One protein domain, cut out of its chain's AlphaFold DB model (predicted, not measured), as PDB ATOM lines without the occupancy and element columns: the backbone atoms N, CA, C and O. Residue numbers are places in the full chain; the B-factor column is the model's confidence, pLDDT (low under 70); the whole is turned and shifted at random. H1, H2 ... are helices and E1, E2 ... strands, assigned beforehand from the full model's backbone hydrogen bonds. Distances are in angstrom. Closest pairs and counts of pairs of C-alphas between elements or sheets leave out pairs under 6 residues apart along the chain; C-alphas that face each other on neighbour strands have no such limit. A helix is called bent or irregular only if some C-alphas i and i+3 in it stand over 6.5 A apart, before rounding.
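What this domain is: This is residues 2 to 134 of the 220 residues of an uncharacterized protein of Streptomyces sp. CA-256286 (UniProt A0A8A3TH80). A small, strongly twisted sheet of three strands, E1, E2 and E3, makes a slab between helices: H2 and H3 cover one face and H5 covers the other, three layers in all. The unnamed stretch of residues 84 to 101 reaches up to 26 A from the mean of the C-alphas at one end of the longest axis, and the first residues, 2 to 4, lie at the other. The printed part has 133 residues, with five named helices and three named strands in the order E1 H1 H2 E2 E3 H3 H4 H5; the sheet, E1 E2 E3, is mixed and so is the class, helices and strands. The whole is compact, with a radius of gyration of the C-alphas of 15.5 A, and its outline is elongated, 56 by 30 by 20 A.

How they stand to each other: E1, residues 7 to 13, and E2, residues 47 to 53, are parallel at 22 degrees, with N 10 and O 48 within hydrogen-bond range at 2.8 A. E2 and E3, residues 65 to 71, form a hairpin, antiparallel at 158 degrees, with N 49 and O 69 at 2.8 A. H1, residues 17 to 20, is not on the sheet; it and H2, residues 27 to 41, only just touch, with 3 pairs of C-alphas within 8 A, only at the corner, where H2 takes part with residues 27 to 28 alone; Tyr 19 and Asn 27 have the closest C-alphas, 5.4 A apart. E1, H1 H2, E2 make a strand-helix-strand unit, two parallel neighbour strands with helices between, its crossover right-handed. H2 is over E1 and E2 at a height over the sheet of 8.5 A, only just along the strands, at 27 degrees to E2 on the local plane. H3, residues 73 to 83, is over E3 on the same face; it and H2 only just touch, with 3 pairs within 8 A, the closest C-alphas being Glu 28 and Thr 80, 6.1 A. H3 is irregular: C-alphas 74 and 77 are 7.5 A apart. H4, residues 102 to 106, touches H3, closest at C-alphas Trp 83 and Val 103, 4.8 A, and only grazes the sheet. H5, residues 119 to 130, is on the opposite face at a height of 8.5 A and touches no helix; its closest C-alpha to E3 is Ala 121, 5.6 A from Val 66. O i to N i+4 pairs are within range throughout H4, in 10 of 11 in H2, 5 of 7 in H3 and 7 of 8 in H5; H1 is too short for one.

Where its parts are: E1 runs 20.0 A from C-alpha 7 at (124.962, 102.772, 120.320), E2 19.6 A and E3 19.2 A. H2 is 20.8 A long, H3 14.9 A, and H5 17.2 A, ending at C-alpha 130, (120.276, 100.353, 131.439).

The domain as a whole: The C-alphas of Ile 2 and Phe 93 are the farthest apart, 55.9 A. The printed part has no cut; the links E2 to E3, H3 to H4 and H4 to H5 are long. Mean pLDDT of the printed part is 84.5; residues 2 to 4, 43 to 44, 88 to 99 and 111 to 116 are under 70.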
ATOM      1  N   ILE A   2     138.388 109.305 123.940       37.56
ATOM      2  CA  ILE A   2     137.751 108.397 122.969       37.56
ATOM      3  C   ILE A   2     136.517 109.132 122.426       37.56
ATOM      4  O   ILE A   2     135.730 109.604 123.247       37.56
ATOM      5  N   PRO A   3     136.347 109.294 121.099       49.09
ATOM      6  CA  PRO A   3     135.166 109.954 120.568       49.09
ATOM      7  C   PRO A   3     133.941 109.201 121.068       49.09
ATOM      8  O   PRO A   3     133.870 107.977 121.002       49.09
ATOM      9  N   ASP A   4     133.027 109.962 121.640       62.84
ATOM     10  CA  ASP A   4     131.942 109.505 122.482       62.84
ATOM     11  C   ASP A   4     130.929 108.683 121.651       62.84
ATOM     12  O   ASP A   4     130.066 109.239 120.958       62.84
ATOM     13  N   ARG A   5     131.129 107.356 121.613       79.25
ATOM     14  CA  ARG A   5     130.486 106.429 120.663       79.25
ATOM     15  C   ARG A   5     129.013 106.238 121.017       79.25
ATOM     16  O   ARG A   5     128.702 105.804 122.122       79.25
ATOM     17  N   ALA A   6     128.118 106.528 120.071       88.00
ATOM     18  CA  ALA A   6     126.710 106.189 120.224       88.00
ATOM     19  C   ALA A   6     126.439 104.728 119.836       88.00
ATOM     20  O   ALA A   6     127.002 104.218 118.864       88.00
ATOM     21  N   ARG A   7     125.545 104.086 120.584       91.62
ATOM     22  CA  ARG A   7     124.962 102.772 120.320       91.62
ATOM     23  C   ARG A   7     123.733 102.927 119.424       91.62
ATOM     24  O   ARG A   7     122.954 103.862 119.604       91.62
ATOM     25  N   VAL A   8     123.548 102.002 118.484       94.56
ATOM     26  CA  VAL A   8     122.329 101.903 117.671       94.56
ATOM     27  C   VAL A   8     121.632 100.586 117.997       94.56
ATOM     28  O   VAL A   8     122.240  99.524 117.864       94.56
ATOM     29  N   LEU A   9     120.376 100.689 118.427       96.44
ATOM     30  CA  LEU A   9     119.446  99.576 118.590       96.44
ATOM     31  C   LEU A   9     118.460  99.615 117.426       96.44
ATOM     32  O   LEU A   9     117.782 100.626 117.237       96.44
ATOM     33  N   LEU A  10     118.390  98.542 116.649       97.12
ATOM     34  CA  LEU A  10     117.428  98.378 115.568       97.12
ATOM     35  C   LEU A  10     116.399  97.325 115.973       97.12
ATOM     36  O   LEU A  10     116.770  96.198 116.268       97.12
ATOM     37  N   VAL A  11     115.120  97.683 115.974       96.81
ATOM     38  CA  VAL A  11     114.014  96.791 116.331       96.81
ATOM     39  C   VAL A  11     113.178  96.520 115.086       96.81
ATOM     40  O   VAL A  11     112.712  97.470 114.453       96.81
ATOM     41  N   LEU A  12     113.018  95.247 114.726       94.94
ATOM     42  CA  LEU A  12     112.394  94.807 113.479       94.94
ATOM     43  C   LEU A  12     111.350  93.705 113.719       94.94
ATOM     44  O   LEU A  12     111.625  92.769 114.472       94.94
ATOM     45  N   PRO A  13     110.183  93.789 113.066       92.69
ATOM     46  CA  PRO A  13     109.172  92.742 113.119       92.69
ATOM     47  C   PRO A  13     109.534  91.539 112.236       92.69
ATOM     48  O   PRO A  13     110.293  91.655 111.270       92.69
ATOM     49  N   THR A  14     108.931  90.387 112.535       91.62
ATOM     50  CA  THR A  14     109.093  89.143 111.758       91.62
ATOM     51  C   THR A  14     107.785  88.562 111.219       91.62
ATOM     52  O   THR A  14     107.826  87.588 110.476       91.62
ATOM     53  N   ALA A  15     106.622  89.145 111.535       86.38
ATOM     54  CA  ALA A  15     105.342  88.506 111.216       86.38
ATOM     55  C   ALA A  15     105.058  88.381 109.710       86.38
ATOM     56  O   ALA A  15     104.480  87.388 109.287       86.38
ATOM     57  N   GLN A  16     105.457  89.350 108.878       85.31
ATOM     58  CA  GLN A  16     105.102  89.359 107.451       85.31
ATOM     59  C   GLN A  16     106.208  88.773 106.573       85.31
ATOM     60  O   GLN A  16     107.364  89.179 106.685       85.31
ATOM     61  N   THR A  17     105.837  87.940 105.596       85.62
ATOM     62  CA  THR A  17     106.768  87.421 104.573       85.62
ATOM     63  C   THR A  17     107.485  88.536 103.812       85.62
ATOM     64  O   THR A  17     108.669  88.427 103.512       85.62
ATOM     65  N   SER A  18     106.810  89.670 103.581       85.75
ATOM     66  CA  SER A  18     107.403  90.836 102.907       85.75
ATOM     67  C   SER A  18     108.641  91.414 103.612       85.75
ATOM     68  O   SER A  18     109.449  92.079 102.967       85.75
ATOM     69  N   TYR A  19     108.840  91.138 104.908       89.12
ATOM     70  CA  TYR A  19     110.054  91.534 105.629       89.12
ATOM     71  C   TYR A  19     111.286  90.720 105.237       89.12
ATOM     72  O   TYR A  19     112.405  91.132 105.535       89.12
ATOM     73  N   PHE A  20     111.095  89.619 104.522       89.50
ATOM     74  CA  PHE A  20     112.146  88.711 104.072       89.50
ATOM     75  C   PHE A  20     112.334  88.731 102.550       89.50
ATOM     76  O   PHE A  20     113.208  88.047 102.027       89.50
ATOM     77  N   ALA A  21     111.545  89.532 101.826       83.50
ATOM     78  CA  ALA A  21     111.713  89.710 100.389       83.50
ATOM     79  C   ALA A  21     113.071  90.361 100.066       83.50
ATOM     80  O   ALA A  21     113.569  91.191 100.826       83.50
ATOM     81  N   SER A  22     113.658  90.066  98.904       70.75
ATOM     82  CA  SER A  22     114.947  90.632  98.462       70.75
ATOM     83  C   SER A  22     114.859  92.098  98.000       70.75
ATOM     84  O   SER A  22     115.617  92.543  97.136       70.75
ATOM     85  N   GLU A  23     113.904  92.856  98.529       74.12
ATOM     86  CA  GLU A  23     113.544  94.190  98.067       74.12
ATOM     87  C   GLU A  23     113.823  95.271  99.118       74.12
ATOM     88  O   GLU A  23     114.243  95.035 100.253       74.12
ATOM     89  N   LYS A  24     113.584  96.521  98.717       77.00
ATOM     90  CA  LYS A  24     113.585  97.665  99.624       77.00
ATOM     91  C   LYS A  24     112.598  97.398 100.771       77.00
ATOM     92  O   LYS A  24     111.515  96.875 100.545       77.00
ATOM     93  N   TYR A  25     112.969  97.816 101.982       78.56
ATOM     94  CA  TYR A  25     112.208  97.629 103.229       78.56
ATOM     95  C   TYR A  25     112.201  96.214 103.830       78.56
ATOM     96  O   TYR A  25     111.523  96.010 104.834       78.56
ATOM     97  N   SER A  26     112.996  95.277 103.313       89.69
ATOM     98  CA  SER A  26     113.264  94.020 104.021       89.69
ATOM     99  C   SER A  26     114.048  94.239 105.320       89.69
ATOM    100  O   SER A  26     114.644  95.304 105.536       89.69
ATOM    101  N   ASN A  27     114.077  93.239 106.196       93.00
ATOM    102  CA  ASN A  27     114.848  93.268 107.434       93.00
ATOM    103  C   ASN A  27     116.345  93.449 107.146       93.00
ATOM    104  O   ASN A  27     116.975  94.329 107.734       93.00
ATOM    105  N   GLU A  28     116.895  92.741 106.158       94.44
ATOM    106  CA  GLU A  28     118.258  92.963 105.666       94.44
ATOM    107  C   GLU A  28     118.476  94.413 105.209       94.44
ATOM    108  O   GLU A  28     119.466  95.051 105.591       94.44
ATOM    109  N   TRP A  29     117.569  94.956 104.387       92.81
ATOM    110  CA  TRP A  29     117.686  96.335 103.913       92.81
ATOM    111  C   TRP A  29     117.760  97.305 105.091       92.81
ATOM    112  O   TRP A  29     118.573  98.242 105.082       92.81
ATOM    113  N   HIS A  30     116.954  97.052 106.122       93.25
ATOM    114  CA  HIS A  30     116.960  97.852 107.327       93.25
ATOM    115  C   HIS A  30     118.289  97.729 108.100       93.25
ATOM    116  O   HIS A  30     118.921  98.742 108.422       93.25
ATOM    117  N   VAL A  31     118.784  96.516 108.333       95.19
ATOM    118  CA  VAL A  31     120.082  96.294 108.991       95.19
ATOM    119  C   VAL A  31     121.209  97.018 108.245       95.19
ATOM    120  O   VAL A  31     121.992  97.748 108.863       95.19
ATOM    121  N   ARG A  32     121.232  96.949 106.905       94.06
ATOM    122  CA  ARG A  32     122.183  97.696 106.059       94.06
ATOM    123  C   ARG A  32     122.110  99.207 106.286       94.06
ATOM    124  O   ARG A  32     123.151  99.868 106.354       94.06
ATOM    125  N   GLN A  33     120.913  99.790 106.391       92.88
ATOM    126  CA  GLN A  33     120.783 101.229 106.657       92.88
ATOM    127  C   GLN A  33     121.223 101.598 108.075       92.88
ATOM    128  O   GLN A  33     121.898 102.617 108.249       92.88
ATOM    129  N   ALA A  34     120.888 100.786 109.076       94.25
ATOM    130  CA  ALA A  34     121.284 101.035 110.456       94.25
ATOM    131  C   ALA A  34     122.801 100.938 110.663       94.25
ATOM    132  O   ALA A  34     123.356 101.798 111.346       94.25
ATOM    133  N   LEU A  35     123.487  99.992 110.013       94.50
ATOM    134  CA  LEU A  35     124.956  99.923 110.010       94.50
ATOM    135  C   LEU A  35     125.568 101.231 109.480       94.50
ATOM    136  O   LEU A  35     126.373 101.865 110.158       94.50
ATOM    137  N   ARG A  36     125.069 101.743 108.345       92.88
ATOM    138  CA  ARG A  36     125.512 103.037 107.784       92.88
ATOM    139  C   ARG A  36     125.216 104.234 108.694       92.88
ATOM    140  O   ARG A  36     125.873 105.273 108.583       92.88
ATOM    141  N   VAL A  37     124.175 104.154 109.524       92.81
ATOM    142  CA  VAL A  37     123.885 105.160 110.555       92.81
ATOM    143  C   VAL A  37     124.895 105.036 111.693       92.81
ATOM    144  O   VAL A  37     125.462 106.056 112.087       92.81
ATOM    145  N   ALA A  38     125.161 103.820 112.173       92.25
ATOM    146  CA  ALA A  38     126.113 103.526 113.242       92.25
ATOM    147  C   ALA A  38     127.543 103.962 112.897       92.25
ATOM    148  O   ALA A  38     128.211 104.555 113.744       92.25
ATOM    149  N   ASP A  39     127.970 103.801 111.642       90.50
ATOM    150  CA  ASP A  39     129.245 104.336 111.137       90.50
ATOM    151  C   ASP A  39     129.349 105.854 111.300       90.50
ATOM    152  O   ASP A  39     130.432 106.406 111.489       90.50
ATOM    153  N   LYS A  40     128.215 106.559 111.213       89.56
ATOM    154  CA  LYS A  40     128.187 108.020 111.256       89.56
ATOM    155  C   LYS A  40     128.035 108.587 112.665       89.56
ATOM    156  O   LYS A  40     128.522 109.690 112.914       89.56
ATOM    157  N   VAL A  41     127.298 107.902 113.540       86.50
ATOM    158  CA  VAL A  41     126.979 108.389 114.899       86.50
ATOM    159  C   VAL A  41     127.832 107.744 115.990       86.50
ATOM    160  O   VAL A  41     127.931 108.290 117.090       86.50
ATOM    161  N   GLY A  42     128.441 106.601 115.686       77.75
ATOM    162  CA  GLY A  42     129.365 105.865 116.535       77.75
ATOM    163  C   GLY A  42     130.720 105.695 115.850       77.75
ATOM    164  O   GLY A  42     131.173 106.577 115.127       77.75
ATOM    165  N   ALA A  43     131.375 104.563 116.103       66.06
ATOM    166  CA  ALA A  43     132.663 104.214 115.499       66.06
ATOM    167  C   ALA A  43     132.591 102.957 114.615       66.06
ATOM    168  O   ALA A  43     133.586 102.252 114.494       66.06
ATOM    169  N   GLY A  44     131.411 102.643 114.067       65.62
ATOM    170  CA  GLY A  44     131.242 101.544 113.107       65.62
ATOM    171  C   GLY A  44     131.394 100.123 113.663       65.62
ATOM    172  O   GLY A  44     131.490  99.179 112.897       65.62
ATOM    173  N   ALA A  45     131.374  99.927 114.986       72.62
ATOM    174  CA  ALA A  45     131.556  98.608 115.612       72.62
ATOM    175  C   ALA A  45     130.331  97.666 115.498       72.62
ATOM    176  O   ALA A  45     130.211  96.729 116.284       72.62
ATOM    177  N   GLY A  46     129.364  97.961 114.624       91.06
ATOM    178  CA  GLY A  46     128.102  97.223 114.486       91.06
ATOM    179  C   GLY A  46     126.899  97.808 115.242       91.06
ATOM    180  O   GLY A  46     126.990  98.846 115.913       91.06
ATOM    181  N   ILE A  47     125.769  97.109 115.156       95.25
ATOM    182  CA  ILE A  47     124.475  97.447 115.772       95.25
ATOM    183  C   ILE A  47     123.902  96.249 116.528       95.25
ATOM    184  O   ILE A  47     124.252  95.109 116.226       95.25
ATOM    185  N   ASP A  48     123.006  96.497 117.481       96.38
ATOM    186  CA  ASP A  48     122.187  95.414 118.031       96.38
ATOM    187  C   ASP A  48     120.854  95.383 117.292       96.38
ATOM    188  O   ASP A  48     120.200  96.420 117.151       96.38
ATOM    189  N   VAL A  49     120.468  94.201 116.823       97.94
ATOM    190  CA  VAL A  49     119.208  93.957 116.124       97.94
ATOM    191  C   VAL A  49     118.309  93.127 117.026       97.94
ATOM    192  O   VAL A  49     118.693  92.042 117.460       97.94
ATOM    193  N   LEU A  50     117.124  93.651 117.314       97.62
ATOM    194  CA  LEU A  50     116.070  92.991 118.064       97.62
ATOM    195  C   LEU A  50     114.976  92.586 117.079       97.62
ATOM    196  O   LEU A  50     114.286  93.447 116.532       97.62
ATOM    197  N   LEU A  51     114.832  91.287 116.854       96.12
ATOM    198  CA  LEU A  51     113.745  90.710 116.072       96.12
ATOM    199  C   LEU A  51     112.600  90.355 117.010       96.12
ATOM    200  O   LEU A  51     112.853  89.737 118.045       96.12
ATOM    201  N   TYR A  52     111.373  90.738 116.667       93.75
ATOM    202  CA  TYR A  52     110.194  90.441 117.476       93.75
ATOM    203  C   TYR A  52     109.040  89.882 116.655       93.75
ATOM    204  O   TYR A  52     108.855  90.231 115.489       93.75
ATOM    205  N   GLY A  53     108.258  89.026 117.303       90.94
ATOM    206  CA  GLY A  53     107.113  88.341 116.720       90.94
ATOM    207  C   GLY A  53     106.641  87.210 117.628       90.94
ATOM    208  O   GLY A  53     107.042  87.125 118.789       90.94
ATOM    209  N   ASN A  54     105.807  86.322 117.100       89.19
ATOM    210  CA  ASN A  54     105.342  85.147 117.835       89.19
ATOM    211  C   ASN A  54     106.277  83.957 117.674       89.19
ATOM    212  O   ASN A  54     106.958  83.872 116.654       89.19
ATOM    213  N   PRO A  55     106.307  83.029 118.644       89.56
ATOM    214  CA  PRO A  55     107.132  81.836 118.538       89.56
ATOM    215  C   PRO A  55     106.616  80.888 117.446       89.56
ATOM    216  O   PRO A  55     105.409  80.681 117.314       89.56
ATOM    217  N   ALA A  56     107.536  80.253 116.719       87.00
ATOM    218  CA  ALA A  56     107.217  79.244 115.702       87.00
ATOM    219  C   ALA A  56     106.490  78.014 116.278       87.00
ATOM    220  O   ALA A  56     105.761  77.329 115.569       87.00
ATOM    221  N   SER A  57     106.632  77.751 117.583       81.94
ATOM    222  CA  SER A  57     105.984  76.623 118.265       81.94
ATOM    223  C   SER A  57     104.453  76.710 118.332       81.94
ATOM    224  O   SER A  57     103.820  75.775 118.815       81.94
ATOM    225  N   GLY A  58     103.848  77.835 117.926       74.44
ATOM    226  CA  GLY A  58     102.398  78.055 117.975       74.44
ATOM    227  C   GLY A  58     101.835  78.260 119.388       74.44
ATOM    228  O   GLY A  58     100.639  78.505 119.546       74.44
ATOM    229  N   GLY A  59     102.676  78.192 120.425       75.31
ATOM    230  CA  GLY A  59     102.283  78.508 121.793       75.31
ATOM    231  C   GLY A  59     101.934  79.989 121.933       75.31
ATOM    232  O   GLY A  59     102.706  80.854 121.521       75.31
ATOM    233  N   TYR A  60     100.782  80.294 122.535       77.62
ATOM    234  CA  TYR A  60     100.419  81.676 122.839       77.62
ATOM    235  C   TYR A  60     101.398  82.270 123.859       77.62
ATOM    236  O   TYR A  60     101.539  81.755 124.970       77.62
ATOM    237  N   VAL A  61     102.044  83.372 123.484       81.81
ATOM    238  CA  VAL A  61     102.888  84.180 124.366       81.81
ATOM    239  C   VAL A  61     102.332  85.596 124.337       81.81
ATOM    240  O   VAL A  61     102.410  86.259 123.311       81.81
ATOM    241  N   GLU A  62     101.766  86.042 125.460       82.94
ATOM    242  CA  GLU A  62     101.004  87.299 125.570       82.94
ATOM    243  C   GLU A  62     101.739  88.521 124.998       82.94
ATOM    244  O   GLU A  62     101.136  89.338 124.307       82.94
ATOM    245  N   ASP A  63     103.045  88.623 125.254       87.25
ATOM    246  CA  ASP A  63     103.880  89.753 124.832       87.25
ATOM    247  C   ASP A  63     104.720  89.462 123.569       87.25
ATOM    248  O   ASP A  63     105.534  90.301 123.168       87.25
ATOM    249  N   GLY A  64     104.555  88.281 122.960       89.19
ATOM    250  CA  GLY A  64     105.445  87.751 121.927       89.19
ATOM    251  C   GLY A  64     106.829  87.359 122.458       89.19
ATOM    252  O   GLY A  64     107.091  87.336 123.663       89.19
ATOM    253  N   ILE A  65     107.737  87.042 121.539       92.50
ATOM    254  CA  ILE A  65     109.143  86.754 121.829       92.50
ATOM    255  C   ILE A  65     110.056  87.767 121.139       92.50
ATOM    256  O   ILE A  65     109.691  88.407 120.152       92.50
ATOM    257  N   VAL A  66     111.271  87.899 121.665       94.94
ATOM    258  CA  VAL A  66     112.312  88.755 121.102       94.94
ATOM    259  C   VAL A  66     113.632  88.000 121.048       94.94
ATOM    260  O   VAL A  66     114.007  87.313 121.998       94.94
ATOM    261  N   VAL A  67     114.359  88.160 119.945       96.50
ATOM    262  CA  VAL A  67     115.754  87.736 119.832       96.50
ATOM    263  C   VAL A  67     116.622  88.955 119.599       96.50
ATOM    264  O   VAL A  67     116.410  89.715 118.656       96.50
ATOM    265  N   ARG A  68     117.637  89.115 120.444       96.88
ATOM    266  CA  ARG A  68     118.657  90.150 120.311       96.88
ATOM    267  C   ARG A  68     119.934  89.548 119.739       96.88
ATOM    268  O   ARG A  68     120.504  88.621 120.307       96.88
ATOM    269  N   THR A  69     120.409  90.115 118.639       96.44
ATOM    270  CA  THR A  69     121.664  89.741 117.977       96.44
ATOM    271  C   THR A  69     122.565  90.961 117.813       96.44
ATOM    272  O   THR A  69     122.093  92.097 117.788       96.44
ATOM    273  N   ARG A  70     123.877  90.735 117.705       95.19
ATOM    274  CA  ARG A  70     124.857  91.762 117.335       95.19
ATOM    275  C   ARG A  70     125.223  91.577 115.868       95.19
ATOM    276  O   ARG A  70     125.606  90.475 115.483       95.19
ATOM    277  N   VAL A  71     125.153  92.646 115.078       96.19
ATOM    278  CA  VAL A  71     125.518  92.621 113.656       96.19
ATOM    279  C   VAL A  71     126.632  93.616 113.381       96.19
ATOM    280  O   VAL A  71     126.503  94.808 113.655       96.19
ATOM    281  N   GLU A  72     127.714  93.111 112.807       95.00
ATOM    282  CA  GLU A  72     128.851  93.873 112.290       95.00
ATOM    283  C   GLU A  72     128.819  93.850 110.760       95.00
ATOM    284  O   GLU A  72     128.193  92.970 110.165       95.00
ATOM    285  N   ALA A  73     129.472  94.816 110.110       91.88
ATOM    286  CA  ALA A  73     129.417  94.941 108.652       91.88
ATOM    287  C   ALA A  73     129.966  93.688 107.948       91.88
ATOM    288  O   ALA A  73     129.362  93.213 106.989       91.88
ATOM    289  N   GLU A  74     131.049  93.113 108.472       92.88
ATOM    290  CA  GLU A  74     131.658  91.871 107.984       92.88
ATOM    291  C   GLU A  74     130.808  90.610 108.213       92.88
ATOM    292  O   GLU A  74     131.032  89.599 107.555       92.88
ATOM    293  N   ARG A  75     129.831  90.651 109.128       94.25
ATOM    294  CA  ARG A  75     128.952  89.513 109.466       94.25
ATOM    295  C   ARG A  75     127.542  89.661 108.908       94.25
ATOM    296  O   ARG A  75     126.663  88.870 109.238       94.25
ATOM    297  N   LEU A  76     127.304  90.686 108.095       94.38
ATOM    298  CA  LEU A  76     125.980  90.953 107.556       94.38
ATOM    299  C   LEU A  76     125.473  89.787 106.702       94.38
ATOM    300  O   LEU A  76     124.326  89.397 106.857       94.38
ATOM    301  N   GLU A  77     126.311  89.222 105.830       94.00
ATOM    302  CA  GLU A  77     125.889  88.138 104.931       94.00
ATOM    303  C   GLU A  77     125.488  86.877 105.702       94.00
ATOM    304  O   GLU A  77     124.429  86.310 105.436       94.00
ATOM    305  N   SER A  78     126.278  86.478 106.707       94.56
ATOM    306  CA  SER A  78     125.934  85.332 107.554       94.56
ATOM    307  C   SER A  78     124.690  85.601 108.398       94.56
ATOM    308  O   SER A  78     123.823  84.739 108.499       94.56
ATOM    309  N   TRP A  79     124.550  86.812 108.946       95.88
ATOM    310  CA  TRP A  79     123.341  87.195 109.674       95.88
ATOM    311  C   TRP A  79     122.100  87.155 108.776       95.88
ATOM    312  O   TRP A  79     121.071  86.630 109.189       95.88
ATOM    313  N   THR A  80     122.196  87.662 107.544       94.06
ATOM    314  CA  THR A  80     121.094  87.642 106.575       94.06
ATOM    315  C   THR A  80     120.643  86.215 106.288       94.06
ATOM    316  O   THR A  80     119.444  85.951 106.349       94.06
ATOM    317  N   ALA A  81     121.582  85.300 106.033       92.00
ATOM    318  CA  ALA A  81     121.275  83.901 105.746       92.00
ATOM    319  C   ALA A  81     120.558  83.189 106.909       92.00
ATOM    320  O   ALA A  81     119.716  82.329 106.671       92.00
ATOM    321  N   GLU A  82     120.864  83.550 108.159       93.12
ATOM    322  CA  GLU A  82     120.212  82.967 109.339       93.12
ATOM    323  C   GLU A  82     118.863  83.621 109.678       93.12
ATOM    324  O   GLU A  82     117.929  82.930 110.089       93.12
ATOM    325  N   TRP A  83     118.778  84.951 109.570       95.00
ATOM    326  CA  TRP A  83     117.748  85.745 110.248       95.00
ATOM    327  C   TRP A  83     116.854  86.583 109.336       95.00
ATOM    328  O   TRP A  83     115.850  87.125 109.802       95.00
ATOM    329  N   SER A  84     117.212  86.739 108.060       91.88
ATOM    330  CA  SER A  84     116.499  87.620 107.126       91.88
ATOM    331  C   SER A  84     116.124  86.943 105.807       91.88
ATOM    332  O   SER A  84     115.747  87.632 104.858       91.88
ATOM    333  N   VAL A  85     116.181  85.618 105.755       89.50
ATOM    334  CA  VAL A  85     115.711  84.808 104.631       89.50
ATOM    335  C   VAL A  85     114.705  83.802 105.176       89.50
ATOM    336  O   VAL A  85     114.898  83.285 106.270       89.50
ATOM    337  N   ILE A  86     113.641  83.553 104.420       86.50
ATOM    338  CA  ILE A  86     112.686  82.469 104.670       86.50
ATOM    339  C   ILE A  86     112.566  81.625 103.408       86.50
ATOM    340  O   ILE A  86     112.854  82.097 102.302       86.50
ATOM    341  N   THR A  87     112.099  80.397 103.564       79.69
ATOM    342  CA  THR A  87     111.795  79.509 102.449       79.69
ATOM    343  C   THR A  87     110.326  79.676 102.085       79.69
ATOM    344  O   THR A  87     109.461  78.943 102.557       79.69
ATOM    345  N   ASP A  88     110.028  80.655 101.231       66.38
ATOM    346  CA  ASP A  88     108.674  80.843 100.700       66.38
ATOM    347  C   ASP A  88     108.388  79.784  99.625       66.38
ATOM    348  O   ASP A  88     108.601  79.991  98.429       66.38
ATOM    349  N   THR A  89     108.002  78.587 100.065       63.47
ATOM    350  CA  THR A  89     107.661  77.489  99.148       63.47
ATOM    351  C   THR A  89     106.225  77.578  98.636       63.47
ATOM    352  O   THR A  89     105.901  76.919  97.648       63.47
ATOM    353  N   GLY A  90     105.355  78.365  99.285       59.31
ATOM    354  CA  GLY A  90     103.910  78.360  99.034       59.31
ATOM    355  C   GLY A  90     103.241  77.005  99.314       59.31
ATOM    356  O   GLY A  90     102.141  76.747  98.822       59.31
ATOM    357  N   LEU A  91     103.914  76.119 100.058       59.53
ATOM    358  CA  LEU A  91     103.469  74.761 100.373       59.53
ATOM    359  C   LEU A  91     102.977  74.634 101.820       59.53
ATOM    360  O   LEU A  91     103.053  73.552 102.388       59.53
ATOM    361  N   ASP A  92     102.437  75.702 102.410       60.50
ATOM    362  CA  ASP A  92     101.956  75.746 103.804       60.50
ATOM    363  C   ASP A  92     100.898  74.667 104.125       60.50
ATOM    364  O   ASP A  92     100.648  74.350 105.284       60.50
ATOM    365  N   PHE A  93     100.266  74.094 103.093       59.56
ATOM    366  CA  PHE A  93      99.326  72.974 103.202       59.56
ATOM    367  C   PHE A  93     100.004  71.612 103.424       59.56
ATOM    368  O   PHE A  93      99.330  70.636 103.749       59.56
ATOM    369  N   LEU A  94     101.316  71.517 103.204       60.66
ATOM    370  CA  LEU A  94     102.115  70.358 103.567       60.66
ATOM    371  C   LEU A  94     102.579  70.559 105.011       60.66
ATOM    372  O   LEU A  94     103.527  71.293 105.275       60.66
ATOM    373  N   GLU A  95     101.918  69.870 105.943       57.22
ATOM    374  CA  GLU A  95     102.193  69.905 107.392       57.22
ATOM    375  C   GLU A  95     103.639  69.488 107.770       57.22
ATOM    376  O   GLU A  95     104.039  69.614 108.925       57.22
ATOM    377  N   ASP A  96     104.441  69.038 106.796       56.38
ATOM    378  CA  ASP A  96     105.836  68.595 106.928       56.38
ATOM    379  C   ASP A  96     106.889  69.662 106.550       56.38
ATOM    380  O   ASP A  96     108.077  69.342 106.407       56.38
ATOM    381  N   ALA A  97     106.499  70.929 106.370       63.75
ATOM    382  CA  ALA A  97     107.453  72.008 106.115       63.75
ATOM    383  C   ALA A  97     108.443  72.146 107.291       63.75
ATOM    384  O   ALA A  97     108.098  72.602 108.382       63.75
ATOM    385  N   ARG A  98     109.697  71.728 107.082       66.31
ATOM    386  CA  ARG A  98     110.769  71.909 108.069       66.31
ATOM    387  C   ARG A  98     111.347  73.318 107.937       66.31
ATOM    388  O   ARG A  98     111.615  73.731 106.809       66.31
ATOM    389  N   PRO A  99     111.593  74.026 109.052       66.44
ATOM    390  CA  PRO A  99     112.250  75.323 108.993       66.44
ATOM    391  C   PRO A  99     113.649  75.160 108.384       66.44
ATOM    392  O   PRO A  99     114.374  74.223 108.730       66.44
ATOM    393  N   ALA A 100     114.020  76.043 107.454       79.88
ATOM    394  CA  ALA A 100     115.328  75.999 106.797       79.88
ATOM    395  C   ALA A 100     116.310  77.021 107.381       79.88
ATOM    396  O   ALA A 100     117.522  76.911 107.192       79.88
ATOM    397  N   THR A 101     115.783  78.026 108.076       88.00
ATOM    398  CA  THR A 101     116.542  79.136 108.646       88.00
ATOM    399  C   THR A 101     116.233  79.310 110.125       88.00
ATOM    400  O   THR A 101     115.189  78.898 110.634       88.00
ATOM    401  N   ARG A 102     117.136  79.991 110.832       91.88
ATOM    402  CA  ARG A 102     116.990  80.229 112.268       91.88
ATOM    403  C   ARG A 102     115.794  81.121 112.591       91.88
ATOM    404  O   ARG A 102     115.178  80.967 113.647       91.88
ATOM    405  N   VAL A 103     115.445  82.044 111.691       92.56
ATOM    406  CA  VAL A 103     114.230  82.851 111.841       92.56
ATOM    407  C   VAL A 103     112.963  82.000 111.748       92.56
ATOM    408  O   VAL A 103     112.081  82.204 112.573       92.56
ATOM    409  N   GLU A 104     112.899  81.016 110.846       89.81
ATOM    410  CA  GLU A 104     111.756  80.090 110.725       89.81
ATOM    411  C   GLU A 104     111.662  79.120 111.910       89.81
ATOM    412  O   GLU A 104     110.567  78.787 112.352       89.81
ATOM    413  N   GLU A 105     112.797  78.699 112.478       91.19
ATOM    414  CA  GLU A 105     112.820  77.890 113.709       91.19
ATOM    415  C   GLU A 105     112.314  78.668 114.931       91.19
ATOM    416  O   GLU A 105     111.799  78.088 115.887       91.19
ATOM    417  N   THR A 106     112.507  79.989 114.927       92.50
ATOM    418  CA  THR A 106     112.258  80.834 116.096       92.50
ATOM    419  C   THR A 106     110.885  81.486 116.046       92.50
ATOM    420  O   THR A 106     110.167  81.484 117.049       92.50
ATOM    421  N   PHE A 107     110.518  82.064 114.902       90.06
ATOM    422  CA  PHE A 107     109.347  82.914 114.750       90.06
ATOM    423  C   PHE A 107     108.304  82.301 113.820       90.06
ATOM    424  O   PHE A 107     108.629  81.725 112.786       90.06
ATOM    425  N   ALA A 108     107.034  82.520 114.149       87.12
ATOM    426  CA  ALA A 108     105.920  82.282 113.242       87.12
ATOM    427  C   ALA A 108     105.909  83.366 112.147       87.12
ATOM    428  O   ALA A 108     105.255  84.406 112.279       87.12
ATOM    429  N   VAL A 109     106.693  83.143 111.090       84.38
ATOM    430  CA  VAL A 109     106.757  84.003 109.900       84.38
ATOM    431  C   VAL A 109     105.542  83.776 108.996       84.38
ATOM    432  O   VAL A 109     104.958  82.699 108.980       84.38
ATOM    433  N   GLY A 110     105.140  84.801 108.244       71.12
ATOM    434  CA  GLY A 110     103.995  84.724 107.326       71.12
ATOM    435  C   GLY A 110     102.617  84.784 107.990       71.12
ATOM    436  O   GLY A 110     101.599  84.597 107.327       71.12
ATOM    437  N   GLY A 111     102.563  85.104 109.284       68.19
ATOM    438  CA  GLY A 111     101.319  85.362 109.995       68.19
ATOM    439  C   GLY A 111     100.694  86.727 109.650       68.19
ATOM    440  O   GLY A 111     101.368  87.645 109.173       68.19
ATOM    441  N   PRO A 112      99.393  86.917 109.923       63.97
ATOM    442  CA  PRO A 112      98.745  88.224 109.841       63.97
ATOM    443  C   PRO A 112      99.449  89.320 110.658       63.97
ATOM    444  O   PRO A 112     100.020  89.083 111.714       63.97
ATOM    445  N   THR A 113      99.353  90.572 110.216       54.97
ATOM    446  CA  THR A 113     100.098  91.703 110.810       54.97
ATOM    447  C   THR A 113      99.706  92.034 112.253       54.97
ATOM    448  O   THR A 113     100.492  92.613 112.996       54.97
ATOM    449  N   TRP A 114      98.504  91.641 112.684       60.09
ATOM    450  CA  TRP A 114      98.051  91.796 114.069       60.09
ATOM    451  C   TRP A 114      98.713  90.816 115.053       60.09
ATOM    452  O   TRP A 114      98.415  90.882 116.240       60.09
ATOM    453  N   PHE A 115      99.597  89.930 114.579       59.62
ATOM    454  CA  PHE A 115     100.396  89.020 115.404       59.62
ATOM    455  C   PHE A 115     101.724  89.620 115.890       59.62
ATOM    456  O   PHE A 115     102.401  89.012 116.718       59.62
ATOM    457  N   SER A 116     102.122  90.798 115.411       69.00
ATOM    458  CA  SER A 116     103.351  91.443 115.872       69.00
ATOM    459  C   SER A 116     103.154  92.095 117.240       69.00
ATOM    460  O   SER A 116     102.691  93.231 117.345       69.00
ATOM    461  N   HIS A 117     103.511  91.366 118.297       78.50
ATOM    462  CA  HIS A 117     103.549  91.881 119.665       78.50
ATOM    463  C   HIS A 117     104.900  92.544 119.936       78.50
ATOM    464  O   HIS A 117     105.949  91.902 119.975       78.50
ATOM    465  N   SER A 118     104.876  93.863 120.100       86.12
ATOM    466  CA  SER A 118     106.063  94.702 120.270       86.12
ATOM    467  C   SER A 118     106.490  94.833 121.737       86.12
ATOM    468  O   SER A 118     107.608  95.270 122.023       86.12
ATOM    469  N   ARG A 119     105.632  94.432 122.685       89.31
ATOM    470  CA  ARG A 119     105.877  94.525 124.133       89.31
ATOM    471  C   ARG A 119     107.144  93.812 124.596       89.31
ATOM    472  O   ARG A 119     107.916  94.426 125.340       89.31
ATOM    473  N   ALA A 120     107.406  92.579 124.155       91.00
ATOM    474  CA  ALA A 120     108.653  91.888 124.492       91.00
ATOM    475  C   ALA A 120     109.884  92.672 124.001       91.00
ATOM    476  O   ALA A 120     110.837  92.875 124.759       91.00
ATOM    477  N   ALA A 121     109.833  93.207 122.776       93.56
ATOM    478  CA  ALA A 121     110.892  94.063 122.247       93.56
ATOM    479  C   ALA A 121     111.062  95.360 123.044       93.56
ATOM    480  O   ALA A 121     112.193  95.739 123.336       93.56
ATOM    481  N   LEU A 122     109.977  96.035 123.437       93.56
ATOM    482  CA  LEU A 122     110.060  97.249 124.256       93.56
ATOM    483  C   LEU A 122     110.756  96.981 125.592       93.56
ATOM    484  O   LEU A 122     111.622  97.761 125.991       93.56
ATOM    485  N   ARG A 123     110.423  95.869 126.261       93.06
ATOM    486  CA  ARG A 123     111.080  95.470 127.514       93.06
ATOM    487  C   ARG A 123     112.574  95.231 127.309       93.06
ATOM    488  O   ARG A 123     113.367  95.738 128.101       93.06
ATOM    489  N   GLU A 124     112.955  94.535 126.240       95.31
ATOM    490  CA  GLU A 124     114.362  94.277 125.916       95.31
ATOM    491  C   GLU A 124     115.116  95.565 125.553       95.31
ATOM    492  O   GLU A 124     116.236  95.769 126.017       95.31
ATOM    493  N   VAL A 125     114.500  96.497 124.812       95.69
ATOM    494  CA  VAL A 125     115.104  97.817 124.564       95.69
ATOM    495  C   VAL A 125     115.324  98.549 125.884       95.69
ATOM    496  O   VAL A 125     116.431  99.013 126.138       95.69
ATOM    497  N   VAL A 126     114.307  98.643 126.744       94.19
ATOM    498  CA  VAL A 126     114.413  99.329 128.042       94.19
ATOM    499  C   VAL A 126     115.481  98.680 128.930       94.19
ATOM    500  O   VAL A 126     116.224  99.394 129.604       94.19
ATOM    501  N   ALA A 127     115.604  97.351 128.915       93.62
ATOM    502  CA  ALA A 127     116.685  96.644 129.595       93.62
ATOM    503  C   ALA A 127     118.056  97.023 129.013       93.62
ATOM    504  O   ALA A 127     118.944  97.431 129.762       93.62
ATOM    505  N   ALA A 128     118.198  97.010 127.684       92.06
ATOM    506  CA  ALA A 128     119.420  97.399 126.989       92.06
ATOM    507  C   ALA A 128     119.827  98.861 127.253       92.06
ATOM    508  O   ALA A 128     121.018  99.178 127.303       92.06
ATOM    509  N   LEU A 129     118.868  99.769 127.466       92.00
ATOM    510  CA  LEU A 129     119.158 101.162 127.824       92.00
ATOM    511  C   LEU A 129     119.836 101.296 129.191       92.00
ATOM    512  O   LEU A 129     120.616 102.226 129.376       92.00
ATOM    513  N   LYS A 130     119.609 100.361 130.123       89.19
ATOM    514  CA  LYS A 130     120.276 100.353 131.439       89.19
ATOM    515  C   LYS A 130     121.749  99.940 131.355       89.19
ATOM    516  O   LYS A 130     122.508 100.210 132.279       89.19
ATOM    517  N   GLU A 131     122.158  99.310 130.255       86.12
ATOM    518  CA  GLU A 131     123.542  98.881 130.011       86.12
ATOM    519  C   GLU A 131     124.438 100.026 129.499       86.12
ATOM    520  O   GLU A 131     125.658  99.871 129.430       86.12
ATOM    521  N   ALA A 132     123.856 101.157 129.084       80.75
ATOM    522  CA  ALA A 132     124.571 102.252 128.435       80.75
ATOM    523  C   ALA A 132     124.374 103.586 129.176       80.75
ATOM    524  O   ALA A 132     123.299 103.840 129.717       80.75
ATOM    525  N   PRO A 133     125.373 104.489 129.163       80.38
ATOM    526  CA  PRO A 133     125.175 105.839 129.669       80.38
ATOM    527  C   PRO A 133     124.053 106.569 128.905       80.38
ATOM    528  O   PRO A 133     123.974 106.428 127.675       80.38
ATOM    529  N   PRO A 134     123.240 107.398 129.588       82.38
ATOM    530  CA  PRO A 134     122.246 108.247 128.939       82.38
ATOM    531  C   PRO A 134     122.855 109.117 127.829       82.38
ATOM    532  O   PRO A 134     124.040 109.453 127.841       82.38
TER     533      PRO A 134